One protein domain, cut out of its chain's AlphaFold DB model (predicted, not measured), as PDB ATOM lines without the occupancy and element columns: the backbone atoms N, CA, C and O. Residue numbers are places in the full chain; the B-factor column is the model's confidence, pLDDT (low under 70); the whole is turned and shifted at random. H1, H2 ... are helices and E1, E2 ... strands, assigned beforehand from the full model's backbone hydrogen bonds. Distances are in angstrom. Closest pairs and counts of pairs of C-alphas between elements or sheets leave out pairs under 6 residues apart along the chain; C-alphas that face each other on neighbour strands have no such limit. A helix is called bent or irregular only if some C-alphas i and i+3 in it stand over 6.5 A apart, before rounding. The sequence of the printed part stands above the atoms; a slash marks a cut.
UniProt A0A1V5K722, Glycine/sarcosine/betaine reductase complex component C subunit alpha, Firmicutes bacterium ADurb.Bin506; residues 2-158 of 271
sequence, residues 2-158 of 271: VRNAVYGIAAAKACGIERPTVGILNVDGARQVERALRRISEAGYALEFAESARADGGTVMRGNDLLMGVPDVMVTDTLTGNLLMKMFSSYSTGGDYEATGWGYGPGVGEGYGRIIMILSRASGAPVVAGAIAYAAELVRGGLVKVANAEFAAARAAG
ATOM      1  N   VAL A   2     -53.638   9.756 -41.452       94.19
ATOM      2  CA  VAL A   2     -53.934   9.963 -42.900       94.19
ATOM      3  C   VAL A   2     -52.674   9.870 -43.776       94.19
ATOM      4  O   VAL A   2     -52.700   9.270 -44.845       94.19
ATOM      5  N   ARG A   3     -51.541  10.413 -43.308       93.19
ATOM      6  CA  ARG A   3     -50.235  10.241 -43.968       93.19
ATOM      7  C   ARG A   3     -49.789   8.776 -44.004       93.19
ATOM      8  O   ARG A   3     -49.415   8.282 -45.059       93.19
ATOM      9  N   ASN A   4     -49.935   8.074 -42.880       93.69
ATOM     10  CA  ASN A   4     -49.575   6.661 -42.730       93.69
ATOM     11  C   ASN A   4     -50.298   5.767 -43.751       93.69
ATOM     12  O   ASN A   4     -49.701   4.808 -44.221       93.69
ATOM     13  N   ALA A   5     -51.539   6.094 -44.132       96.38
ATOM     14  CA  ALA A   5     -52.260   5.361 -45.173       96.38
ATOM     15  C   ALA A   5     -51.525   5.411 -46.522       96.38
ATOM     16  O   ALA A   5     -51.239   4.371 -47.105       96.38
ATOM     17  N   VAL A   6     -51.139   6.608 -46.978       97.12
ATOM     18  CA  VAL A   6     -50.393   6.796 -48.236       97.12
ATOM     19  C   VAL A   6     -49.005   6.151 -48.155       97.12
ATOM     20  O   VAL A   6     -48.528   5.569 -49.126       97.12
ATOM     21  N   TYR A   7     -48.368   6.195 -46.982       96.25
ATOM     22  CA  TYR A   7     -47.078   5.539 -46.743       96.25
ATOM     23  C   TYR A   7     -47.180   4.015 -46.851       96.25
ATOM     24  O   TYR A   7     -46.361   3.391 -47.525       96.25
ATOM     25  N   GLY A   8     -48.206   3.429 -46.234       96.88
ATOM     26  CA  GLY A   8     -48.486   1.998 -46.313       96.88
ATOM     27  C   GLY A   8     -48.837   1.557 -47.733       96.88
ATOM     28  O   GLY A   8     -48.281   0.571 -48.205       96.88
ATOM     29  N   ILE A   9     -49.666   2.325 -48.453       98.31
ATOM     30  CA  ILE A   9     -49.984   2.074 -49.870       98.31
ATOM     31  C   ILE A   9     -48.706   2.053 -50.715       98.31
ATOM     32  O   ILE A   9     -48.517   1.145 -51.523       98.31
ATOM     33  N   ALA A  10     -47.808   3.024 -50.525       97.75
ATOM     34  CA  ALA A  10     -46.546   3.075 -51.256       97.75
ATOM     35  C   ALA A  10     -45.658   1.852 -50.978       97.75
ATOM     36  O   ALA A  10     -45.070   1.302 -51.910       97.75
ATOM     37  N   ALA A  11     -45.576   1.412 -49.718       97.88
ATOM     38  CA  ALA A  11     -44.839   0.208 -49.345       97.88
ATOM     39  C   ALA A  11     -45.457  -1.060 -49.960       97.88
ATOM     40  O   ALA A  11     -44.741  -1.845 -50.577       97.88
ATOM     41  N   ALA A  12     -46.781  -1.216 -49.884       98.25
ATOM     42  CA  ALA A  12     -47.502  -2.349 -50.464       98.25
ATOM     43  C   ALA A  12     -47.333  -2.427 -51.992       98.25
ATOM     44  O   ALA A  12     -46.999  -3.485 -52.528       98.25
ATOM     45  N   LYS A  13     -47.454  -1.291 -52.694       98.50
ATOM     46  CA  LYS A  13     -47.198  -1.197 -54.142       98.50
ATOM     47  C   LYS A  13     -45.755  -1.533 -54.501       98.50
ATOM     48  O   LYS A  13     -45.518  -2.230 -55.484       98.50
ATOM     49  N   ALA A  14     -44.786  -1.091 -53.700       98.00
ATOM     50  CA  ALA A  14     -43.384  -1.460 -53.890       98.00
ATOM     51  C   ALA A  14     -43.130  -2.963 -53.661       98.00
ATOM     52  O   ALA A  14     -42.213  -3.519 -54.255       98.00
ATOM     53  N   CYS A  15     -43.956  -3.642 -52.869       97.81
ATOM     54  CA  CYS A  15     -43.931  -5.101 -52.730       97.81
ATOM     55  C   CYS A  15     -44.765  -5.851 -53.779       97.81
ATOM     56  O   CYS A  15     -44.879  -7.070 -53.707       97.81
ATOM     57  N   GLY A  16     -45.307  -5.157 -54.783       97.38
ATOM     58  CA  GLY A  16     -46.014  -5.775 -55.907       97.38
ATOM     59  C   GLY A  16     -47.532  -5.873 -55.749       97.38
ATOM     60  O   GLY A  16     -48.184  -6.446 -56.617       97.38
ATOM     61  N   ILE A  17     -48.116  -5.295 -54.694       97.81
ATOM     62  CA  ILE A  17     -49.575  -5.201 -54.554       97.81
ATOM     63  C   ILE A  17     -50.053  -3.976 -55.339       97.81
ATOM     64  O   ILE A  17     -49.955  -2.850 -54.860       97.81
ATOM     65  N   GLU A  18     -50.547  -4.173 -56.563       95.62
ATOM     66  CA  GLU A  18     -50.887  -3.069 -57.479       95.62
ATOM     67  C   GLU A  18     -51.980  -2.133 -56.933       95.62
ATOM     68  O   GLU A  18     -51.887  -0.907 -57.060       95.62
ATOM     69  N   ARG A  19     -53.013  -2.714 -56.315       97.31
ATOM     70  CA  ARG A  19     -54.194  -2.022 -55.779       97.31
ATOM     71  C   ARG A  19     -54.410  -2.430 -54.317       97.31
ATOM     72  O   ARG A  19     -55.301  -3.227 -54.043       97.31
ATOM     73  N   PRO A  20     -53.562  -1.955 -53.387       98.25
ATOM     74  CA  PRO A  20     -53.645  -2.372 -51.998       98.25
ATOM     75  C   PRO A  20     -54.896  -1.796 -51.342       98.25
ATOM     76  O   PRO A  20     -55.208  -0.608 -51.480       98.25
ATOM     77  N   THR A  21     -55.579  -2.642 -50.590       98.31
ATOM     78  CA  THR A  21     -56.737  -2.280 -49.787       98.31
ATOM     79  C   THR A  21     -56.319  -1.724 -48.428       98.31
ATOM     80  O   THR A  21     -55.350  -2.163 -47.804       98.31
ATOM     81  N   VAL A  22     -57.061  -0.727 -47.951       98.44
ATOM     82  CA  VAL A  22     -56.772   0.002 -46.716       98.44
ATOM     83  C   VAL A  22     -57.859  -0.250 -45.683       98.44
ATOM     84  O   VAL A  22     -59.043  -0.004 -45.918       98.44
ATOM     85  N   GLY A  23     -57.434  -0.684 -44.505       97.81
ATOM     86  CA  GLY A  23     -58.233  -0.741 -43.292       97.81
ATOM     87  C   GLY A  23     -57.802   0.318 -42.289       97.81
ATOM     88  O   GLY A  23     -56.659   0.775 -42.301       97.81
ATOM     89  N   ILE A  24     -58.707   0.712 -41.397       98.06
ATOM     90  CA  ILE A  24     -58.393   1.623 -40.292       98.06
ATOM     91  C   ILE A  24     -58.675   0.890 -38.994       98.06
ATOM     92  O   ILE A  24     -59.822   0.537 -38.730       98.06
ATOM     93  N   LEU A  25     -57.655   0.675 -38.170       97.38
ATOM     94  CA  LEU A  25     -57.849   0.057 -36.867       97.38
ATOM     95  C   LEU A  25     -58.748   0.952 -36.004       97.38
ATOM     96  O   LEU A  25     -58.613   2.175 -36.007       97.38
ATOM     97  N   ASN A  26     -59.680   0.342 -35.277       95.19
ATOM     98  CA  ASN A  26     -60.649   1.028 -34.429       95.19
ATOM     99  C   ASN A  26     -59.998   1.568 -33.143       95.19
ATOM    100  O   ASN A  26     -60.239   1.049 -32.054       95.19
ATOM    101  N   VAL A  27     -59.165   2.591 -33.306       94.94
ATOM    102  CA  VAL A  27     -58.527   3.389 -32.254       94.94
ATOM    103  C   VAL A  27     -59.052   4.826 -32.285       94.94
ATOM    104  O   VAL A  27     -59.806   5.213 -33.188       94.94
ATOM    105  N   ASP A  28     -58.649   5.637 -31.312       91.88
ATOM    106  CA  ASP A  28     -59.042   7.041 -31.253       91.88
ATOM    107  C   ASP A  28     -58.678   7.786 -32.539       91.88
ATOM    108  O   ASP A  28     -57.585   7.673 -33.094       91.88
ATOM    109  N   GLY A  29     -59.639   8.547 -33.061       91.38
ATOM    110  CA  GLY A  29     -59.470   9.261 -34.323       91.38
ATOM    111  C   GLY A  29     -59.779   8.445 -35.586       91.38
ATOM    112  O   GLY A  29     -59.766   9.021 -36.676       91.38
ATOM    113  N   ALA A  30     -60.099   7.145 -35.496       94.06
ATOM    114  CA  ALA A  30     -60.335   6.292 -36.672       94.06
ATOM    115  C   ALA A  30     -61.408   6.851 -37.623       94.06
ATOM    116  O   ALA A  30     -61.215   6.883 -38.837       94.06
ATOM    117  N   ARG A  31     -62.518   7.380 -37.090       92.50
ATOM    118  CA  ARG A  31     -63.602   7.977 -37.897       92.50
ATOM    119  C   ARG A  31     -63.190   9.287 -38.569       92.50
ATOM    120  O   ARG A  31     -63.636   9.591 -39.673       92.50
ATOM    121  N   GLN A  32     -62.344  10.082 -37.921       94.38
ATOM    122  CA  GLN A  32     -61.775  11.305 -38.481       94.38
ATOM    123  C   GLN A  32     -60.866  10.956 -39.664       94.38
ATOM    124  O   GLN A  32     -60.965  11.590 -40.714       94.38
ATOM    125  N   VAL A  33     -60.035   9.922 -39.504       95.69
ATOM    126  CA  VAL A  33     -59.167   9.391 -40.563       95.69
ATOM    127  C   VAL A  33     -59.995   8.833 -41.711       95.69
ATOM    128  O   VAL A  33     -59.724   9.182 -42.853       95.69
ATOM    129  N   GLU A  34     -61.038   8.051 -41.423       96.38
ATOM    130  CA  GLU A  34     -61.958   7.515 -42.432       96.38
ATOM    131  C   GLU A  34     -62.534   8.639 -43.298       96.38
ATOM    132  O   GLU A  34     -62.402   8.614 -44.520       96.38
ATOM    133  N   ARG A  35     -63.105   9.676 -42.671       95.69
ATOM    134  CA  ARG A  35     -63.649  10.837 -43.392       95.69
ATOM    135  C   ARG A  35     -62.586  11.561 -44.216       95.69
ATOM    136  O   ARG A  35     -62.876  11.989 -45.327       95.69
ATOM    137  N   ALA A  36     -61.375  11.720 -43.688       95.94
ATOM    138  CA  ALA A  36     -60.288  12.376 -44.411       95.94
ATOM    139  C   ALA A  36     -59.814  11.554 -45.622       95.94
ATOM    140  O   ALA A  36     -59.596  12.122 -46.688       95.94
ATOM    141  N   LEU A  37     -59.708  10.229 -45.484       96.56
ATOM    142  CA  LEU A  37     -59.332   9.331 -46.577       96.56
ATOM    143  C   LEU A  37     -60.422   9.249 -47.651       96.56
ATOM    144  O   LEU A  37     -60.104   9.253 -48.838       96.56
ATOM    145  N   ARG A  38     -61.704   9.260 -47.261       96.88
ATOM    146  CA  ARG A  38     -62.823   9.354 -48.213       96.88
ATOM    147  C   ARG A  38     -62.766  10.639 -49.032       96.88
ATOM    148  O   ARG A  38     -62.845  10.566 -50.247       96.88
ATOM    149  N   ARG A  39     -62.517  11.789 -48.395       96.81
ATOM    150  CA  ARG A  39     -62.396  13.078 -49.103       96.81
ATOM    151  C   ARG A  39     -61.299  13.074 -50.165       96.81
ATOM    152  O   ARG A  39     -61.540  13.541 -51.270       96.81
ATOM    153  N   ILE A  40     -60.106  12.557 -49.852       96.56
ATOM    154  CA  ILE A  40     -59.025  12.500 -50.852       96.56
ATOM    155  C   ILE A  40     -59.313  11.451 -51.936       96.56
ATOM    156  O   ILE A  40     -58.923  11.634 -53.083       96.56
ATOM    157  N   SER A  41     -60.024  10.371 -51.607       96.50
ATOM    158  CA  SER A  41     -60.458   9.381 -52.596       96.50
ATOM    159  C   SER A  41     -61.479   9.977 -53.573       96.50
ATOM    160  O   SER A  41     -61.292   9.902 -54.785       96.50
ATOM    161  N   GLU A  42     -62.493  10.675 -53.057       96.88
ATOM    162  CA  GLU A  42     -63.501  11.411 -53.838       96.88
ATOM    163  C   GLU A  42     -62.878  12.529 -54.691       96.88
ATOM    164  O   GLU A  42     -63.359  12.815 -55.786       96.88
ATOM    165  N   ALA A  43     -61.777  13.126 -54.227       96.62
ATOM    166  CA  ALA A  43     -60.996  14.111 -54.973       96.62
ATOM    167  C   ALA A  43     -60.039  13.497 -56.022       96.62
ATOM    168  O   ALA A  43     -59.300  14.235 -56.673       96.62
ATOM    169  N   GLY A  44     -60.053  12.173 -56.212       95.75
ATOM    170  CA  GLY A  44     -59.373  11.491 -57.318       95.75
ATOM    171  C   GLY A  44     -58.126  10.688 -56.945       95.75
ATOM    172  O   GLY A  44     -57.459  10.170 -57.841       95.75
ATOM    173  N   TYR A  45     -57.790  10.543 -55.657       97.75
ATOM    174  CA  TYR A  45     -56.735   9.613 -55.247       97.75
ATOM    175  C   TYR A  45     -57.243   8.165 -55.296       97.75
ATOM    176  O   TYR A  45     -58.239   7.821 -54.658       97.75
ATOM    177  N   ALA A  46     -56.545   7.303 -56.038       95.00
ATOM    178  CA  ALA A  46     -56.895   5.891 -56.175       95.00
ATOM    179  C   ALA A  46     -56.604   5.120 -54.872       95.00
ATOM    180  O   ALA A  46     -55.519   4.569 -54.688       95.00
ATOM    181  N   LEU A  47     -57.588   5.117 -53.972       95.81
ATOM    182  CA  LEU A  47     -57.580   4.423 -52.689       95.81
ATOM    183  C   LEU A  47     -58.754   3.448 -52.630       95.81
ATOM    184  O   LEU A  47     -59.893   3.822 -52.904       95.81
ATOM    185  N   GLU A  48     -58.473   2.217 -52.214       97.12
ATOM    186  CA  GLU A  48     -59.481   1.188 -51.975       97.12
ATOM    187  C   GLU A  48     -59.559   0.883 -50.493       97.12
ATOM    188  O   GLU A  48     -58.547   0.605 -49.857       97.12
ATOM    189  N   PHE A  49     -60.762   0.940 -49.933       97.81
ATOM    190  CA  PHE A  49     -60.971   0.461 -48.579       97.81
ATOM    191  C   PHE A  49     -61.242  -1.037 -48.603       97.81
ATOM    192  O   PHE A  49     -62.050  -1.503 -49.403       97.81
ATOM    193  N   ALA A  50     -60.616  -1.766 -47.688       97.00
ATOM    194  CA  ALA A  50     -61.044  -3.122 -47.386       97.00
ATOM    195  C   ALA A  50     -62.327  -3.095 -46.543       97.00
ATOM    196  O   ALA A  50     -62.606  -2.141 -45.805       97.00
ATOM    197  N   GLU A  51     -63.099  -4.167 -46.656       95.88
ATOM    198  CA  GLU A  51     -64.329  -4.372 -45.905       95.88
ATOM    199  C   GLU A  51     -64.066  -5.332 -44.742       95.88
ATOM    200  O   GLU A  51     -63.536  -6.423 -44.934       95.88
ATOM    201  N   SER A  52     -64.410  -4.909 -43.523       93.50
ATOM    202  CA  SER A  52     -64.304  -5.733 -42.313       93.50
ATOM    203  C   SER A  52     -65.071  -7.042 -42.493       93.50
ATOM    204  O   SER A  52     -66.205  -7.038 -42.963       93.50
ATOM    205  N   ALA A  53     -64.510  -8.150 -42.011       88.25
ATOM    206  CA  ALA A  53     -65.113  -9.480 -42.132       88.25
ATOM    207  C   ALA A  53     -66.327  -9.695 -41.200       88.25
ATOM    208  O   ALA A  53     -66.914 -10.777 -41.148       88.25
ATOM    209  N   ARG A  54     -66.701  -8.676 -40.418       83.69
ATOM    210  CA  ARG A  54     -67.904  -8.677 -39.577       83.69
ATOM    211  C   ARG A  54     -69.176  -8.582 -40.422       83.69
ATOM    212  O   ARG A  54     -69.178  -8.003 -41.499       83.69
ATOM    213  N   ALA A  55     -70.291  -9.057 -39.865       79.88
ATOM    214  CA  ALA A  55     -71.596  -9.010 -40.527       79.88
ATOM    215  C   ALA A  55     -72.094  -7.581 -40.836       79.88
ATOM    216  O   ALA A  55     -72.868  -7.399 -41.768       79.88
ATOM    217  N   ASP A  56     -71.666  -6.578 -40.059       79.25
ATOM    218  CA  ASP A  56     -71.965  -5.158 -40.290       79.25
ATOM    219  C   ASP A  56     -70.968  -4.463 -41.236       79.25
ATOM    220  O   ASP A  56     -71.163  -3.294 -41.573       79.25
ATOM    221  N   GLY A  57     -69.911  -5.164 -41.660       87.38
ATOM    222  CA  GLY A  57     -68.911  -4.678 -42.607       87.38
ATOM    223  C   GLY A  57     -68.187  -3.403 -42.160       87.38
ATOM    224  O   GLY A  57     -67.949  -3.146 -40.972       87.38
ATOM    225  N   GLY A  58     -67.821  -2.593 -43.152       89.50
ATOM    226  CA  GLY A  58     -67.252  -1.260 -42.966       89.50
ATOM    227  C   GLY A  58     -65.725  -1.207 -42.952       89.50
ATOM    228  O   GLY A  58     -65.029  -2.212 -42.886       89.50
ATOM    229  N   THR A  59     -65.194   0.009 -43.027       90.62
ATOM    230  CA  THR A  59     -63.758   0.261 -43.240       90.62
ATOM    231  C   THR A  59     -62.963   0.389 -41.936       90.62
ATOM    232  O   THR A  59     -61.733   0.374 -41.945       90.62
ATOM    233  N   VAL A  60     -63.667   0.539 -40.807       94.81
ATOM    234  CA  VAL A  60     -63.084   0.563 -39.462       94.81
ATOM    235  C   VAL A  60     -63.062  -0.858 -38.901       94.81
ATOM    236  O   VAL A  60     -64.099  -1.518 -38.805       94.81
ATOM    237  N   MET A  61     -61.872  -1.309 -38.525       95.00
ATOM    238  CA  MET A  61     -61.518  -2.709 -38.308       95.00
ATOM    239  C   MET A  61     -61.129  -2.990 -36.861       95.00
ATOM    240  O   MET A  61     -60.608  -2.126 -36.157       95.00
ATOM    241  N   ARG A  62     -61.381  -4.213 -36.396       91.88
ATOM    242  CA  ARG A  62     -61.059  -4.658 -35.031       91.88
ATOM    243  C   ARG A  62     -59.850  -5.595 -35.027       91.88
ATOM    244  O   ARG A  62     -59.298  -5.937 -36.067       91.88
ATOM    245  N   GLY A  63     -59.471  -6.058 -33.835       91.44
ATOM    246  CA  GLY A  63     -58.373  -7.012 -33.665       91.44
ATOM    247  C   GLY A  63     -58.537  -8.297 -34.485       91.44
ATOM    248  O   GLY A  63     -57.556  -8.799 -35.016       91.44
ATOM    249  N   ASN A  64     -59.763  -8.797 -34.672       93.19
ATOM    250  CA  ASN A  64     -59.983  -9.994 -35.492       93.19
ATOM    251  C   ASN A  64     -59.647  -9.749 -36.970       93.19
ATOM    252  O   ASN A  64     -58.990 -10.583 -37.580       93.19
ATOM    253  N   ASP A  65     -60.053  -8.606 -37.531       95.25
ATOM    254  CA  ASP A  65     -59.734  -8.238 -38.918       95.25
ATOM    255  C   ASP A  65     -58.218  -8.106 -39.125       95.25
ATOM    256  O   ASP A  65     -57.686  -8.518 -40.154       95.25
ATOM    257  N   LEU A  66     -57.518  -7.582 -38.111       93.06
ATOM    258  CA  LEU A  66     -56.060  -7.503 -38.089       93.06
ATOM    259  C   LEU A  66     -55.412  -8.896 -38.110       93.06
ATOM    260  O   LEU A  66     -54.500  -9.127 -38.895       93.06
ATOM    261  N   LEU A  67     -55.892  -9.825 -37.279       92.81
ATOM    262  CA  LEU A  67     -55.369 -11.197 -37.213       92.81
ATOM    263  C   LEU A  67     -55.656 -12.006 -38.483       92.81
ATOM    264  O   LEU A  67     -54.857 -12.856 -38.861       92.81
ATOM    265  N   MET A  68     -56.790 -11.749 -39.134       94.06
ATOM    266  CA  MET A  68     -57.164 -12.394 -40.395       94.06
ATOM    267  C   MET A  68     -56.433 -11.808 -41.610       94.06
ATOM    268  O   MET A  68     -56.506 -12.400 -42.682       94.06
ATOM    269  N   GLY A  69     -55.754 -10.664 -41.462       93.69
ATOM    270  CA  GLY A  69     -55.130  -9.965 -42.585       93.69
ATOM    271  C   GLY A  69     -56.160  -9.442 -43.588       93.69
ATOM    272  O   GLY A  69     -55.959  -9.574 -44.788       93.69
ATOM    273  N   VAL A  70     -57.284  -8.900 -43.099       96.31
ATOM    274  CA  VAL A  70     -58.380  -8.406 -43.953       96.31
ATOM    275  C   VAL A  70     -57.917  -7.317 -44.937       96.31
ATOM    276  O   VAL A  70     -58.244  -7.439 -46.115       96.31
ATOM    277  N   PRO A  71     -57.190  -6.260 -44.516       97.56
ATOM    278  CA  PRO A  71     -56.593  -5.311 -45.450       97.56
ATOM    279  C   PRO A  71     -55.140  -5.666 -45.784       97.56
ATOM    280  O   PRO A  71     -54.406  -6.184 -44.941       97.56
ATOM    281  N   ASP A  72     -54.677  -5.216 -46.950       97.94
ATOM    282  CA  ASP A  72     -53.241  -5.182 -47.269       97.94
ATOM    283  C   ASP A  72     -52.497  -4.163 -46.387       97.94
ATOM    284  O   ASP A  72     -51.345  -4.362 -46.001       97.94
ATOM    285  N   VAL A  73     -53.164  -3.051 -46.051       97.94
ATOM    286  CA  VAL A  73     -52.627  -1.969 -45.217       97.94
ATOM    287  C   VAL A  73     -53.578  -1.679 -44.059       97.94
ATOM    288  O   VAL A  73     -54.627  -1.062 -44.243       97.94
ATOM    289  N   MET A  74     -53.186  -2.045 -42.837       97.62
ATOM    290  CA  MET A  74     -53.881  -1.604 -41.622       97.62
ATOM    291  C   MET A  74     -53.293  -0.287 -41.103       97.62
ATOM    292  O   MET A  74     -52.144  -0.229 -40.666       97.62
ATOM    293  N   VAL A  75     -54.096   0.775 -41.090       97.31
ATOM    294  CA  VAL A  75     -53.702   2.091 -40.573       97.31
ATOM    295  C   VAL A  75     -54.030   2.199 -39.090       97.31
ATOM    296  O   VAL A  75     -55.160   1.954 -38.676       97.31
ATOM    297  N   THR A  76     -53.056   2.636 -38.295       96.88
ATOM    298  CA  THR A  76     -53.220   2.919 -36.865       96.88
ATOM    299  C   THR A  76     -52.292   4.059 -36.420       96.88
ATOM    300  O   THR A  76     -51.498   4.582 -37.221       96.88
ATOM    301  N   ASP A  77     -52.425   4.496 -35.171       94.00
ATOM    302  CA  ASP A  77     -51.515   5.439 -34.530       94.00
ATOM    303  C   ASP A  77     -50.166   4.778 -34.182       94.00
ATOM    304  O   ASP A  77     -50.011   3.554 -34.178       94.00
ATOM    305  N   THR A  78     -49.160   5.606 -33.912       89.38
ATOM    306  CA  THR A  78     -47.776   5.150 -33.733       89.38
ATOM    307  C   THR A  78     -47.596   4.254 -32.506       89.38
ATOM    308  O   THR A  78     -46.835   3.285 -32.572       89.38
ATOM    309  N   LEU A  79     -48.281   4.543 -31.395       91.12
ATOM    310  CA  LEU A  79     -48.120   3.773 -30.162       91.12
ATOM    311  C   LEU A  79     -48.773   2.403 -30.292       91.12
ATOM    312  O   LEU A  79     -48.132   1.390 -30.002       91.12
ATOM    313  N   THR A  80     -50.008   2.364 -30.792       94.75
ATOM    314  CA  THR A  80     -50.705   1.101 -31.037       94.75
ATOM    315  C   THR A  80     -49.925   0.244 -32.029       94.75
ATOM    316  O   THR A  80     -49.705  -0.935 -31.769       94.75
ATOM    317  N   GLY A  81     -49.425   0.824 -33.127       93.38
ATOM    318  CA  GLY A  81     -48.591   0.107 -34.096       93.38
ATOM    319  C   GLY A  81     -47.347  -0.525 -33.464       93.38
ATOM    320  O   GLY A  81     -47.075  -1.703 -33.680       93.38
ATOM    321  N   ASN A  82     -46.625   0.219 -32.621       90.88
ATOM    322  CA  ASN A  82     -45.458  -0.296 -31.899       90.88
ATOM    323  C   ASN A  82     -45.811  -1.473 -30.971       90.88
ATOM    324  O   ASN A  82     -45.096  -2.476 -30.955       90.88
ATOM    325  N   LEU A  83     -46.918  -1.378 -30.227       92.50
ATOM    326  CA  LEU A  83     -47.384  -2.474 -29.374       92.50
ATOM    327  C   LEU A  83     -47.744  -3.711 -30.196       92.50
ATOM    328  O   LEU A  83     -47.321  -4.809 -29.847       92.50
ATOM    329  N   LEU A  84     -48.468  -3.542 -31.306       93.44
ATOM    330  CA  LEU A  84     -48.861  -4.646 -32.185       93.44
ATOM    331  C   LEU A  84     -47.650  -5.377 -32.766       93.44
ATOM    332  O   LEU A  84     -47.615  -6.604 -32.732       93.44
ATOM    333  N   MET A  85     -46.640  -4.644 -33.239       91.38
ATOM    334  CA  MET A  85     -45.425  -5.254 -33.789       91.38
ATOM    335  C   MET A  85     -44.691  -6.103 -32.752       91.38
ATOM    336  O   MET A  85     -44.288  -7.227 -33.052       91.38
ATOM    337  N   LYS A  86     -44.563  -5.609 -31.517       90.38
ATOM    338  CA  LYS A  86     -43.958  -6.378 -30.421       90.38
ATOM    339  C   LYS A  86     -44.812  -7.585 -30.066       90.38
ATOM    340  O   LYS A  86     -44.322  -8.704 -30.100       90.38
ATOM    341  N   MET A  87     -46.107  -7.380 -29.832       93.00
ATOM    342  CA  MET A  87     -47.032  -8.463 -29.503       93.00
ATOM    343  C   MET A  87     -46.976  -9.577 -30.547       93.00
ATOM    344  O   MET A  87     -46.717 -10.715 -30.184       93.00
ATOM    345  N   PHE A  88     -47.125  -9.280 -31.837       92.38
ATOM    346  CA  PHE A  88     -47.100 -10.316 -32.875       92.38
ATOM    347  C   PHE A  88     -45.747 -10.990 -33.041       92.38
ATOM    348  O   PHE A  88     -45.693 -12.167 -33.392       92.38
ATOM    349  N   SER A  89     -44.657 -10.271 -32.792       92.38
ATOM    350  CA  SER A  89     -43.328 -10.823 -33.008       92.38
ATOM    351  C   SER A  89     -42.799 -11.637 -31.832       92.38
ATOM    352  O   SER A  89     -41.995 -12.545 -32.047       92.38
ATOM    353  N   SER A  90     -43.262 -11.372 -30.608       92.81
ATOM    354  CA  SER A  90     -42.732 -11.982 -29.382       92.81
ATOM    355  C   SER A  90     -43.788 -12.641 -28.483       92.81
ATOM    356  O   SER A  90     -43.472 -12.996 -27.346       92.81
ATOM    357  N   TYR A  91     -45.040 -12.828 -28.928       92.06
ATOM    358  CA  TYR A  91     -46.074 -13.440 -28.068       92.06
ATOM    359  C   TYR A  91     -45.694 -14.858 -27.610       92.06
ATOM    360  O   TYR A  91     -45.995 -15.250 -26.485       92.06
ATOM    361  N   SER A  92     -45.015 -15.623 -28.470       92.19
ATOM    362  CA  SER A  92     -44.621 -17.010 -28.199       92.19
ATOM    363  C   SER A  92     -43.370 -17.136 -27.325       92.19
ATOM    364  O   SER A  92     -42.998 -18.245 -26.948       92.19
ATOM    365  N   THR A  93     -42.718 -16.021 -26.994       91.56
ATOM    366  CA  THR A  93     -41.416 -15.981 -26.307       91.56
ATOM    367  C   THR A  93     -41.474 -15.237 -24.975       91.56
ATOM    368  O   THR A  93     -40.451 -15.091 -24.312       91.56
ATOM    369  N   GLY A  94     -42.655 -14.752 -24.580       86.44
ATOM    370  CA  GLY A  94     -42.840 -13.978 -23.354       86.44
ATOM    371  C   GLY A  94     -42.425 -12.507 -23.454       86.44
ATOM    372  O   GLY A  94     -42.467 -11.818 -22.442       86.44
ATOM    373  N   GLY A  95     -42.072 -12.004 -24.645       84.81
ATOM    374  CA  GLY A  95     -41.788 -10.578 -24.873       84.81
ATOM    375  C   GLY A  95     -40.312 -10.208 -25.030       84.81
ATOM    376  O   GLY A  95     -40.009  -9.175 -25.624       84.81
ATOM    377  N   ASP A  96     -39.392 -11.054 -24.567       85.12
ATOM    378  CA  ASP A  96     -37.958 -10.720 -24.515       85.12
ATOM    379  C   ASP A  96     -37.207 -10.988 -25.829       85.12
ATOM    380  O   ASP A  96     -36.066 -10.555 -26.008       85.12
ATOM    381  N   TYR A  97     -37.837 -11.704 -26.759       91.12
ATOM    382  CA  TYR A  97     -37.233 -12.103 -28.027       91.12
ATOM    383  C   TYR A  97     -38.270 -12.087 -29.148       91.12
ATOM    384  O   TYR A  97     -39.262 -12.810 -29.096       91.12
ATOM    385  N   GLU A  98     -38.055 -11.299 -30.194       92.94
ATOM    386  CA  GLU A  98     -38.936 -11.307 -31.362       92.94
ATOM    387  C   GLU A  98     -38.560 -12.511 -32.249       92.94
ATOM    388  O   GLU A  98     -37.494 -12.537 -32.872       92.94
ATOM    389  N   ALA A  99     -39.415 -13.536 -32.280       93.50
ATOM    390  CA  ALA A  99     -39.181 -14.795 -32.989       93.50
ATOM    391  C   ALA A  99     -39.817 -14.851 -34.382       93.50
ATOM    392  O   ALA A  99     -39.394 -15.665 -35.202       93.50
ATOM    393  N   THR A 100     -40.823 -14.022 -34.659       93.44
ATOM    394  CA  THR A 100     -41.595 -14.060 -35.911       93.44
ATOM    395  C   THR A 100     -41.837 -12.663 -36.467       93.44
ATOM    396  O   THR A 100     -42.059 -11.725 -35.714       93.44
ATOM    397  N   GLY A 101     -41.817 -12.503 -37.792       93.06
ATOM    398  CA  GLY A 101     -42.150 -11.236 -38.452       93.06
ATOM    399  C   GLY A 101     -41.047 -10.681 -39.357       93.06
ATOM    400  O   GLY A 101     -40.046 -11.341 -39.624       93.06
ATOM    401  N   TRP A 102     -41.252  -9.447 -39.828       94.94
ATOM    402  CA  TRP A 102     -40.410  -8.766 -40.827       94.94
ATOM    403  C   TRP A 102     -39.825  -7.434 -40.318       94.94
ATOM    404  O   TRP A 102     -39.428  -6.568 -41.099       94.94
ATOM    405  N   GLY A 103     -39.760  -7.261 -38.994       92.25
ATOM    406  CA  GLY A 103     -39.342  -6.009 -38.362       92.25
ATOM    407  C   GLY A 103     -40.354  -4.879 -38.566       92.25
ATOM    408  O   GLY A 103     -41.473  -5.108 -39.016       92.25
ATOM    409  N   TYR A 104     -39.958  -3.644 -38.255       92.50
ATOM    410  CA  TYR A 104     -40.850  -2.472 -38.262       92.50
ATOM    411  C   TYR A 104     -41.184  -1.955 -39.674       92.50
ATOM    412  O   TYR A 104     -42.040  -1.087 -39.829       92.50
ATOM    413  N   GLY A 105     -40.518  -2.485 -40.705       93.00
ATOM    414  CA  GLY A 105     -40.669  -2.042 -42.088       93.00
ATOM    415  C   GLY A 105     -39.914  -0.746 -42.417       93.00
ATOM    416  O   GLY A 105     -39.068  -0.290 -41.636       93.00
ATOM    417  N   PRO A 106     -40.162  -0.170 -43.607       94.94
ATOM    418  CA  PRO A 106     -39.433   0.994 -44.085       94.94
ATOM    419  C   PRO A 106     -39.947   2.302 -43.482       94.94
ATOM    420  O   PRO A 106     -41.148   2.560 -43.421       94.94
ATOM    421  N   GLY A 107     -39.020   3.202 -43.162       91.38
ATOM    422  CA  GLY A 107     -39.319   4.621 -43.014       91.38
ATOM    423  C   GLY A 107     -39.681   5.222 -44.371       91.38
ATOM    424  O   GLY A 107     -38.822   5.350 -45.245       91.38
ATOM    425  N   VAL A 108     -40.950   5.591 -44.545       92.81
ATOM    426  CA  VAL A 108     -41.481   6.216 -45.764       92.81
ATOM    427  C   VAL A 108     -41.822   7.673 -45.463       92.81
ATOM    428  O   VAL A 108     -42.614   7.963 -44.571       92.81
ATOM    429  N   GLY A 109     -41.215   8.597 -46.206       88.06
ATOM    430  CA  GLY A 109     -41.409  10.028 -46.002       88.06
ATOM    431  C   GLY A 109     -40.905  10.866 -47.173       88.06
ATOM    432  O   GLY A 109     -40.131  10.405 -48.014       88.06
ATOM    433  N   GLU A 110     -41.359  12.116 -47.243       84.44
ATOM    434  CA  GLU A 110     -40.937  13.050 -48.288       84.44
ATOM    435  C   GLU A 110     -39.450  13.408 -48.153       84.44
ATOM    436  O   GLU A 110     -38.957  13.709 -47.067       84.44
ATOM    437  N   GLY A 111     -38.728  13.413 -49.277       84.06
ATOM    438  CA  GLY A 111     -37.301  13.758 -49.310       84.06
ATOM    439  C   GLY A 111     -36.360  12.633 -48.870       84.06
ATOM    440  O   GLY A 111     -35.147  12.837 -48.840       84.06
ATOM    441  N   TYR A 112     -36.881  11.441 -48.568       84.56
ATOM    442  CA  TYR A 112     -36.058  10.284 -48.230       84.56
ATOM    443  C   TYR A 112     -35.458   9.692 -49.509       84.56
ATOM    444  O   TYR A 112     -36.166   9.200 -50.383       84.56
ATOM    445  N   GLY A 113     -34.129   9.736 -49.618       84.62
ATOM    446  CA  GLY A 113     -33.386   9.148 -50.741       84.62
ATOM    447  C   GLY A 113     -32.918   7.710 -50.504       84.62
ATOM    448  O   GLY A 113     -32.286   7.118 -51.375       84.62
ATOM    449  N   ARG A 114     -33.167   7.156 -49.312       89.25
ATOM    450  CA  ARG A 114     -32.717   5.822 -48.898       89.25
ATOM    451  C   ARG A 114     -33.840   5.088 -48.187       89.25
ATOM    452  O   ARG A 114     -34.630   5.704 -47.478       89.25
ATOM    453  N   ILE A 115     -33.860   3.769 -48.352       92.94
ATOM    454  CA  ILE A 115     -34.737   2.880 -47.593       92.94
ATOM    455  C   ILE A 115     -34.067   2.643 -46.241       92.94
ATOM    456  O   ILE A 115     -32.971   2.087 -46.179       92.94
ATOM    457  N   ILE A 116     -34.705   3.112 -45.172       92.00
ATOM    458  CA  ILE A 116     -34.235   2.941 -43.796       92.00
ATOM    459  C   ILE A 116     -35.181   1.960 -43.127       92.00
ATOM    460  O   ILE A 116     -36.382   2.212 -43.094       92.00
ATOM    461  N   MET A 117     -34.651   0.864 -42.595       93.56
ATOM    462  CA  MET A 117     -35.430  -0.091 -41.810       93.56
ATOM    463  C   MET A 117     -34.822  -0.225 -40.422       93.56
ATOM    464  O   MET A 117     -33.598  -0.240 -40.279       93.56
ATOM    465  N   ILE A 118     -35.682  -0.300 -39.413       90.25
ATOM    466  CA  ILE A 118     -35.287  -0.356 -38.004       90.25
ATOM    467  C   ILE A 118     -35.661  -1.726 -37.443       90.25
ATOM    468  O   ILE A 118     -36.706  -2.290 -37.774       90.25
ATOM    469  N   LEU A 119     -34.789  -2.245 -36.584       91.12
ATOM    470  CA  LEU A 119     -35.000  -3.461 -35.813       91.12
ATOM    471  C   LEU A 119     -34.820  -3.170 -34.326       91.12
ATOM    472  O   LEU A 119     -34.100  -2.248 -33.935       91.12
ATOM    473  N   SER A 120     -35.480  -3.976 -33.505       89.06
ATOM    474  CA  SER A 120     -35.292  -3.970 -32.063       89.06
ATOM    475  C   SER A 120     -33.996  -4.695 -31.707       89.06
ATOM    476  O   SER A 120     -33.551  -5.602 -32.406       89.06
ATOM    477  N   ARG A 121     -33.415  -4.364 -30.552       89.19
ATOM    478  CA  ARG A 121     -32.344  -5.192 -29.965       89.19
ATOM    479  C   ARG A 121     -32.829  -6.608 -29.638       89.19
ATOM    480  O   ARG A 121     -32.024  -7.526 -29.626       89.19
ATOM    481  N   ALA A 122     -34.129  -6.762 -29.382       90.75
ATOM    482  CA  ALA A 122     -34.769  -8.052 -29.147       90.75
ATOM    483  C   ALA A 122     -35.055  -8.824 -30.449       90.75
ATOM    484  O   ALA A 122     -35.524  -9.959 -30.380       90.75
ATOM    485  N   SER A 123     -34.802  -8.233 -31.627       94.56
ATOM    486  CA  SER A 123     -35.093  -8.877 -32.906       94.56
ATOM    487  C   SER A 123     -34.201 -10.095 -33.129       94.56
ATOM    488  O   SER A 123     -32.990  -9.981 -33.328       94.56
ATOM    489  N   GLY A 124     -34.820 -11.273 -33.115       94.56
ATOM    490  CA  GLY A 124     -34.158 -12.540 -33.357       94.56
ATOM    491  C   GLY A 124     -33.732 -12.744 -34.804       94.56
ATOM    492  O   GLY A 124     -34.226 -12.083 -35.718       94.56
ATOM    493  N   ALA A 125     -32.859 -13.728 -35.035       96.19
ATOM    494  CA  ALA A 125     -32.381 -14.067 -36.377       96.19
ATOM    495  C   ALA A 125     -33.510 -14.275 -37.417       96.19
ATOM    496  O   ALA A 125     -33.350 -13.785 -38.538       96.19
ATOM    497  N   PRO A 126     -34.660 -14.909 -37.091       95.19
ATOM    498  CA  PRO A 126     -35.769 -15.028 -38.041       95.19
ATOM    499  C   PRO A 126     -36.363 -13.674 -38.455       95.19
ATOM    500  O   PRO A 126     -36.611 -13.452 -39.638       95.19
ATOM    501  N   VAL A 127     -36.536 -12.747 -37.506       96.25
ATOM    502  CA  VAL A 127     -37.085 -11.405 -37.768       96.25
ATOM    503  C   VAL A 127     -36.103 -10.563 -38.571       96.25
ATOM    504  O   VAL A 127     -36.498  -9.876 -39.511       96.25
ATOM    505  N   VAL A 128     -34.809 -10.657 -38.251       97.00
ATOM    506  CA  VAL A 128     -33.735 -10.012 -39.020       97.00
ATOM    507  C   VAL A 128     -33.736 -10.517 -40.465       97.00
ATOM    508  O   VAL A 128     -33.666  -9.714 -41.396       97.00
ATOM    509  N   ALA A 129     -33.858 -11.831 -40.674       97.75
ATOM    510  CA  ALA A 129     -33.926 -12.420 -42.011       97.75
ATOM    511  C   ALA A 129     -35.165 -11.944 -42.786       97.75
ATOM    512  O   ALA A 129     -35.039 -11.541 -43.944       97.75
ATOM    513  N   GLY A 130     -36.337 -11.917 -42.138       97.38
ATOM    514  CA  GLY A 130     -37.565 -11.359 -42.706       97.38
ATOM    515  C   GLY A 130     -37.390  -9.894 -43.107       97.38
ATOM    516  O   GLY A 130     -37.662  -9.527 -44.248       97.38
ATOM    517  N   ALA A 131     -36.838  -9.063 -42.226       97.25
ATOM    518  CA  ALA A 131     -36.569  -7.660 -42.524       97.25
ATOM    519  C   ALA A 131     -35.616  -7.489 -43.720       97.25
ATOM    520  O   ALA A 131     -35.869  -6.672 -44.601       97.25
ATOM    521  N   ILE A 132     -34.549  -8.285 -43.825       97.81
ATOM    522  CA  ILE A 132     -33.652  -8.238 -44.992       97.81
ATOM    523  C   ILE A 132     -34.399  -8.624 -46.278       97.81
ATOM    524  O   ILE A 132     -34.227  -7.964 -47.305       97.81
ATOM    525  N   ALA A 133     -35.248  -9.654 -46.233       97.81
ATOM    526  CA  ALA A 133     -36.063 -10.056 -47.377       97.81
ATOM    527  C   ALA A 133     -37.036  -8.944 -47.803       97.81
ATOM    528  O   ALA A 133     -37.084  -8.598 -48.984       97.81
ATOM    529  N   TYR A 134     -37.725  -8.320 -46.844       97.81
ATOM    530  CA  TYR A 134     -38.629  -7.197 -47.100       97.81
ATOM    531  C   TYR A 134     -37.883  -5.990 -47.682       97.81
ATOM    532  O   TYR A 134     -38.305  -5.422 -48.686       97.81
ATOM    533  N   ALA A 135     -36.710  -5.643 -47.142       97.56
ATOM    534  CA  ALA A 135     -35.864  -4.597 -47.717       97.56
ATOM    535  C   ALA A 135     -35.491  -4.900 -49.176       97.56
ATOM    536  O   ALA A 135     -35.519  -4.001 -50.019       97.56
ATOM    537  N   ALA A 136     -35.171  -6.156 -49.497       97.81
ATOM    538  CA  ALA A 136     -34.850  -6.555 -50.862       97.81
ATOM    539  C   ALA A 136     -36.048  -6.396 -51.814       97.81
ATOM    540  O   ALA A 136     -35.861  -5.958 -52.950       97.81
ATOM    541  N   GLU A 137     -37.267  -6.709 -51.371       97.94
ATOM    542  CA  GLU A 137     -38.490  -6.468 -52.149       97.94
ATOM    543  C   GLU A 137     -38.717  -4.981 -52.406       97.94
ATOM    544  O   GLU A 137     -38.875  -4.576 -53.556       97.94
ATOM    545  N   LEU A 138     -38.613  -4.150 -51.367       97.94
ATOM    546  CA  LEU A 138     -38.775  -2.698 -51.475       97.94
ATOM    547  C   LEU A 138     -37.749  -2.063 -52.423       97.94
ATOM    548  O   LEU A 138     -38.074  -1.130 -53.164       97.94
ATOM    549  N   VAL A 139     -36.506  -2.562 -52.421       97.31
ATOM    550  CA  VAL A 139     -35.468  -2.145 -53.376       97.31
ATOM    551  C   VAL A 139     -35.854  -2.556 -54.796       97.31
ATOM    552  O   VAL A 139     -35.806  -1.715 -55.695       97.31
ATOM    553  N   ARG A 140     -36.259  -3.816 -55.012       97.94
ATOM    554  CA  ARG A 140     -36.645  -4.324 -56.340       97.94
ATOM    555  C   ARG A 140     -37.847  -3.579 -56.918       97.94
ATOM    556  O   ARG A 140     -37.826  -3.245 -58.099       97.94
ATOM    557  N   GLY A 141     -38.852  -3.280 -56.100       97.69
ATOM    558  CA  GLY A 141     -40.021  -2.502 -56.513       97.69
ATOM    559  C   GLY A 141     -39.794  -0.995 -56.567       97.69
ATOM    560  O   GLY A 141     -40.684  -0.250 -56.969       97.69
ATOM    561  N   GLY A 142     -38.605  -0.516 -56.186       97.19
ATOM    562  CA  GLY A 142     -38.247   0.892 -56.281       97.19
ATOM    563  C   GLY A 142     -39.084   1.789 -55.369       97.19
ATOM    564  O   GLY A 142     -39.606   2.804 -55.837       97.19
ATOM    565  N   LEU A 143     -39.175   1.454 -54.074       97.62
ATOM    566  CA  LEU A 143     -39.992   2.160 -53.074       97.62
ATOM    567  C   LEU A 143     -39.917   3.686 -53.176       97.62
ATOM    568  O   LEU A 143     -40.946   4.346 -53.158       97.62
ATOM    569  N   VAL A 144     -38.719   4.262 -53.315       95.62
ATOM    570  CA  VAL A 144     -38.543   5.725 -53.395       95.62
ATOM    571  C   VAL A 144     -39.306   6.320 -54.585       95.62
ATOM    572  O   VAL A 144     -39.951   7.360 -54.461       95.62
ATOM    573  N   LYS A 145     -39.270   5.656 -55.746       96.31
ATOM    574  CA  LYS A 145     -40.003   6.090 -56.942       96.31
ATOM    575  C   LYS A 145     -41.510   5.956 -56.729       96.31
ATOM    576  O   LYS A 145     -42.239   6.899 -57.028       96.31
ATOM    577  N   VAL A 146     -41.951   4.815 -56.200       97.62
ATOM    578  CA  VAL A 146     -43.368   4.530 -55.925       97.62
ATOM    579  C   VAL A 146     -43.935   5.535 -54.923       97.62
ATOM    580  O   VAL A 146     -44.921   6.200 -55.219       97.62
ATOM    581  N   ALA A 147     -43.266   5.738 -53.788       96.75
ATOM    582  CA  ALA A 147     -43.681   6.681 -52.756       96.75
ATOM    583  C   ALA A 147     -43.811   8.111 -53.292       96.75
ATOM    584  O   ALA A 147     -44.821   8.765 -53.057       96.75
ATOM    585  N   ASN A 148     -42.842   8.586 -54.081       95.81
ATOM    586  CA  ASN A 148     -42.926   9.918 -54.681       95.81
ATOM    587  C   ASN A 148     -44.123  10.070 -55.635       95.81
ATOM    588  O   ASN A 148     -44.750  11.133 -55.650       95.81
ATOM    589  N   ALA A 149     -44.450   9.026 -56.404       96.62
ATOM    590  CA  ALA A 149     -45.630   9.011 -57.265       96.62
ATOM    591  C   ALA A 149     -46.930   9.033 -56.442       96.62
ATOM    592  O   ALA A 149     -47.806   9.853 -56.717       96.62
ATOM    593  N   GLU A 150     -47.020   8.220 -55.386       96.88
ATOM    594  CA  GLU A 150     -48.171   8.208 -54.474       96.88
ATOM    595  C   GLU A 150     -48.365   9.555 -53.777       96.88
ATOM    596  O   GLU A 150     -49.483  10.058 -53.713       96.88
ATOM    597  N   PHE A 151     -47.287  10.198 -53.320       95.94
ATOM    598  CA  PHE A 151     -47.386  11.520 -52.701       95.94
ATOM    599  C   PHE A 151     -47.866  12.571 -53.697       95.94
ATOM    600  O   PHE A 151     -48.661  13.435 -53.338       95.94
ATOM    601  N   ALA A 152     -47.395  12.525 -54.946       95.62
ATOM    602  CA  ALA A 152     -47.858  13.445 -55.980       95.62
ATOM    603  C   ALA A 152     -49.354  13.260 -56.266       95.62
ATOM    604  O   ALA A 152     -50.088  14.250 -56.276       95.62
ATOM    605  N   ALA A 153     -49.806  12.014 -56.420       96.69
ATOM    606  CA  ALA A 153     -51.211  11.687 -56.643       96.69
ATOM    607  C   ALA A 153     -52.095  12.096 -55.452       96.69
ATOM    608  O   ALA A 153     -53.106  12.769 -55.632       96.69
ATOM    609  N   ALA A 154     -51.686  11.769 -54.225       96.12
ATOM    610  CA  ALA A 154     -52.433  12.119 -53.020       96.12
ATOM    611  C   ALA A 154     -52.503  13.642 -52.811       96.12
ATOM    612  O   ALA A 154     -53.556  14.174 -52.456       96.12
ATOM    613  N   ARG A 155     -51.409  14.379 -53.067       94.75
ATOM    614  CA  ARG A 155     -51.397  15.853 -52.975       94.75
ATOM    615  C   ARG A 155     -52.330  16.504 -53.988       94.75
ATOM    616  O   ARG A 155     -53.003  17.466 -53.630       94.75
ATOM    617  N   ALA A 156     -52.394  15.981 -55.214       96.38
ATOM    618  CA  ALA A 156     -53.342  16.469 -56.216       96.38
ATOM    619  C   ALA A 156     -54.802  16.349 -55.736       96.38
ATOM    620  O   ALA A 156     -55.637  17.160 -56.121       96.38
ATOM    621  N   ALA A 157     -55.077  15.404 -54.832       96.00
ATOM    622  CA  ALA A 157     -56.378  15.171 -54.218       96.00
ATOM    623  C   ALA A 157     -56.562  15.830 -52.828       96.00
ATOM    624  O   ALA A 157     -57.487  15.491 -52.094       96.00
ATOM    625  N   GLY A 158     -55.685  16.756 -52.423       91.69
ATOM    626  CA  GLY A 158     -55.829  17.501 -51.165       91.69
ATOM    627  C   GLY A 158     -55.308  16.785 -49.913       91.69
ATOM    628  O   GLY A 158     -55.671  17.155 -48.793       91.69
TER     629      GLY A 158
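What this domain is: This is residues 2 to 158 of the 271 residues of the protein "Glycine/sarcosine/betaine reductase complex component C subunit alpha" of Firmicutes bacterium ADurb.Bin506 (UniProt A0A1V5K722). A small core of two short parallel strands, E1 and E2, and helix H1, which packs on them chiefly along E2, has H2 and H3 near E1 and H6 packed slantwise on H1. From this core H4 and H5 reach out toward one end, H5 making a corner with H6, and residues 94 to 124, with no named element, run from the end of H4 back toward H6 and return to the beginning of H5. The printed part has 157 residues, with six named helices and two named strands in the order H1, E1, H2, H3, E2, H4, H5, H6; the class is mostly helix. It is compact, with a radius of gyration of the C-alphas of 15.7 A, and spans 44 by 40 by 23 A.

Where its parts are: H1, residues 2 to 14, begins at C-alpha 2 (-53.934, 9.963, -42.900) and is 19.0 A long. E1, residues 21 to 25, covers 13.2 A. H2, residues 30 to 42, is 18.2 A long, and H3 holds residues 63 to 68. E2 is residues 73 to 75, with C-alpha 73 at (-52.627, -1.969, -45.217). H4, residues 78 to 93, is 23.3 A long; it has a kink of 32 degrees near residue 87 and is irregular, C-alphas 89 and 92 being 7.9 A apart. H5, residues 125 to 140, measures 22.6 A. H6, residues 143 to 156, measures 19.8 A and ends at C-alpha 156 (-53.342, 16.469, -56.216).

How they stand to each other: H1 is the hub. Its C-alpha 5 is 5.8 A from that of Val 75 in E2. H1 touches H6, opposite ways at a steep tilt of 42 degrees; the closest C-alphas are those of Ala 10 and Ala 147, 4.8 A apart. H1 and H5 touch only at their ends, about perpendicular at 83 degrees, closest at the C-alphas of Ala 14 and Leu 138, 5.3 A. H1, with residue 2 alone, and H2 only just touch, with 3 pairs of C-alphas within 8 A, the closest Val 2 and Val 33 at 5.8 A. E1 and E2 are parallel neighbours at 30 degrees, with N 23 and O 73 at 2.8 A and N 73 and O 21 at 2.9 A, within hydrogen-bond range. E1, H2, H3 and E2 form a strand-helix-strand unit, two parallel neighbour strands with helices between them along the chain. Residues 24 to 25 of E1 also pair, parallel, with residues 60 to 61. H4 and H5 are close but not clearly touching, the C-alphas of Ser 89 and Val 127 being 7.9 A apart. H3 and H4 are apart. Every O i to N i+4 pair is within hydrogen-bond range in H2, H3, H5 and H6, against 8 of 9 in H1 and 10 of 12 in H4.

The domain as a whole: The two C-alphas farthest apart, those of Ala 43 and Gly 94, are 46.0 A apart. The printed part has no cut. The links H2 to H3, 20 residues, and H4 to H5, 31 residues, are long. Within the latter, residues 106 to 107 pair antiparallel with residues 116 to 117. The mean pLDDT of the printed part is 94.2, and no printed residue is under 70.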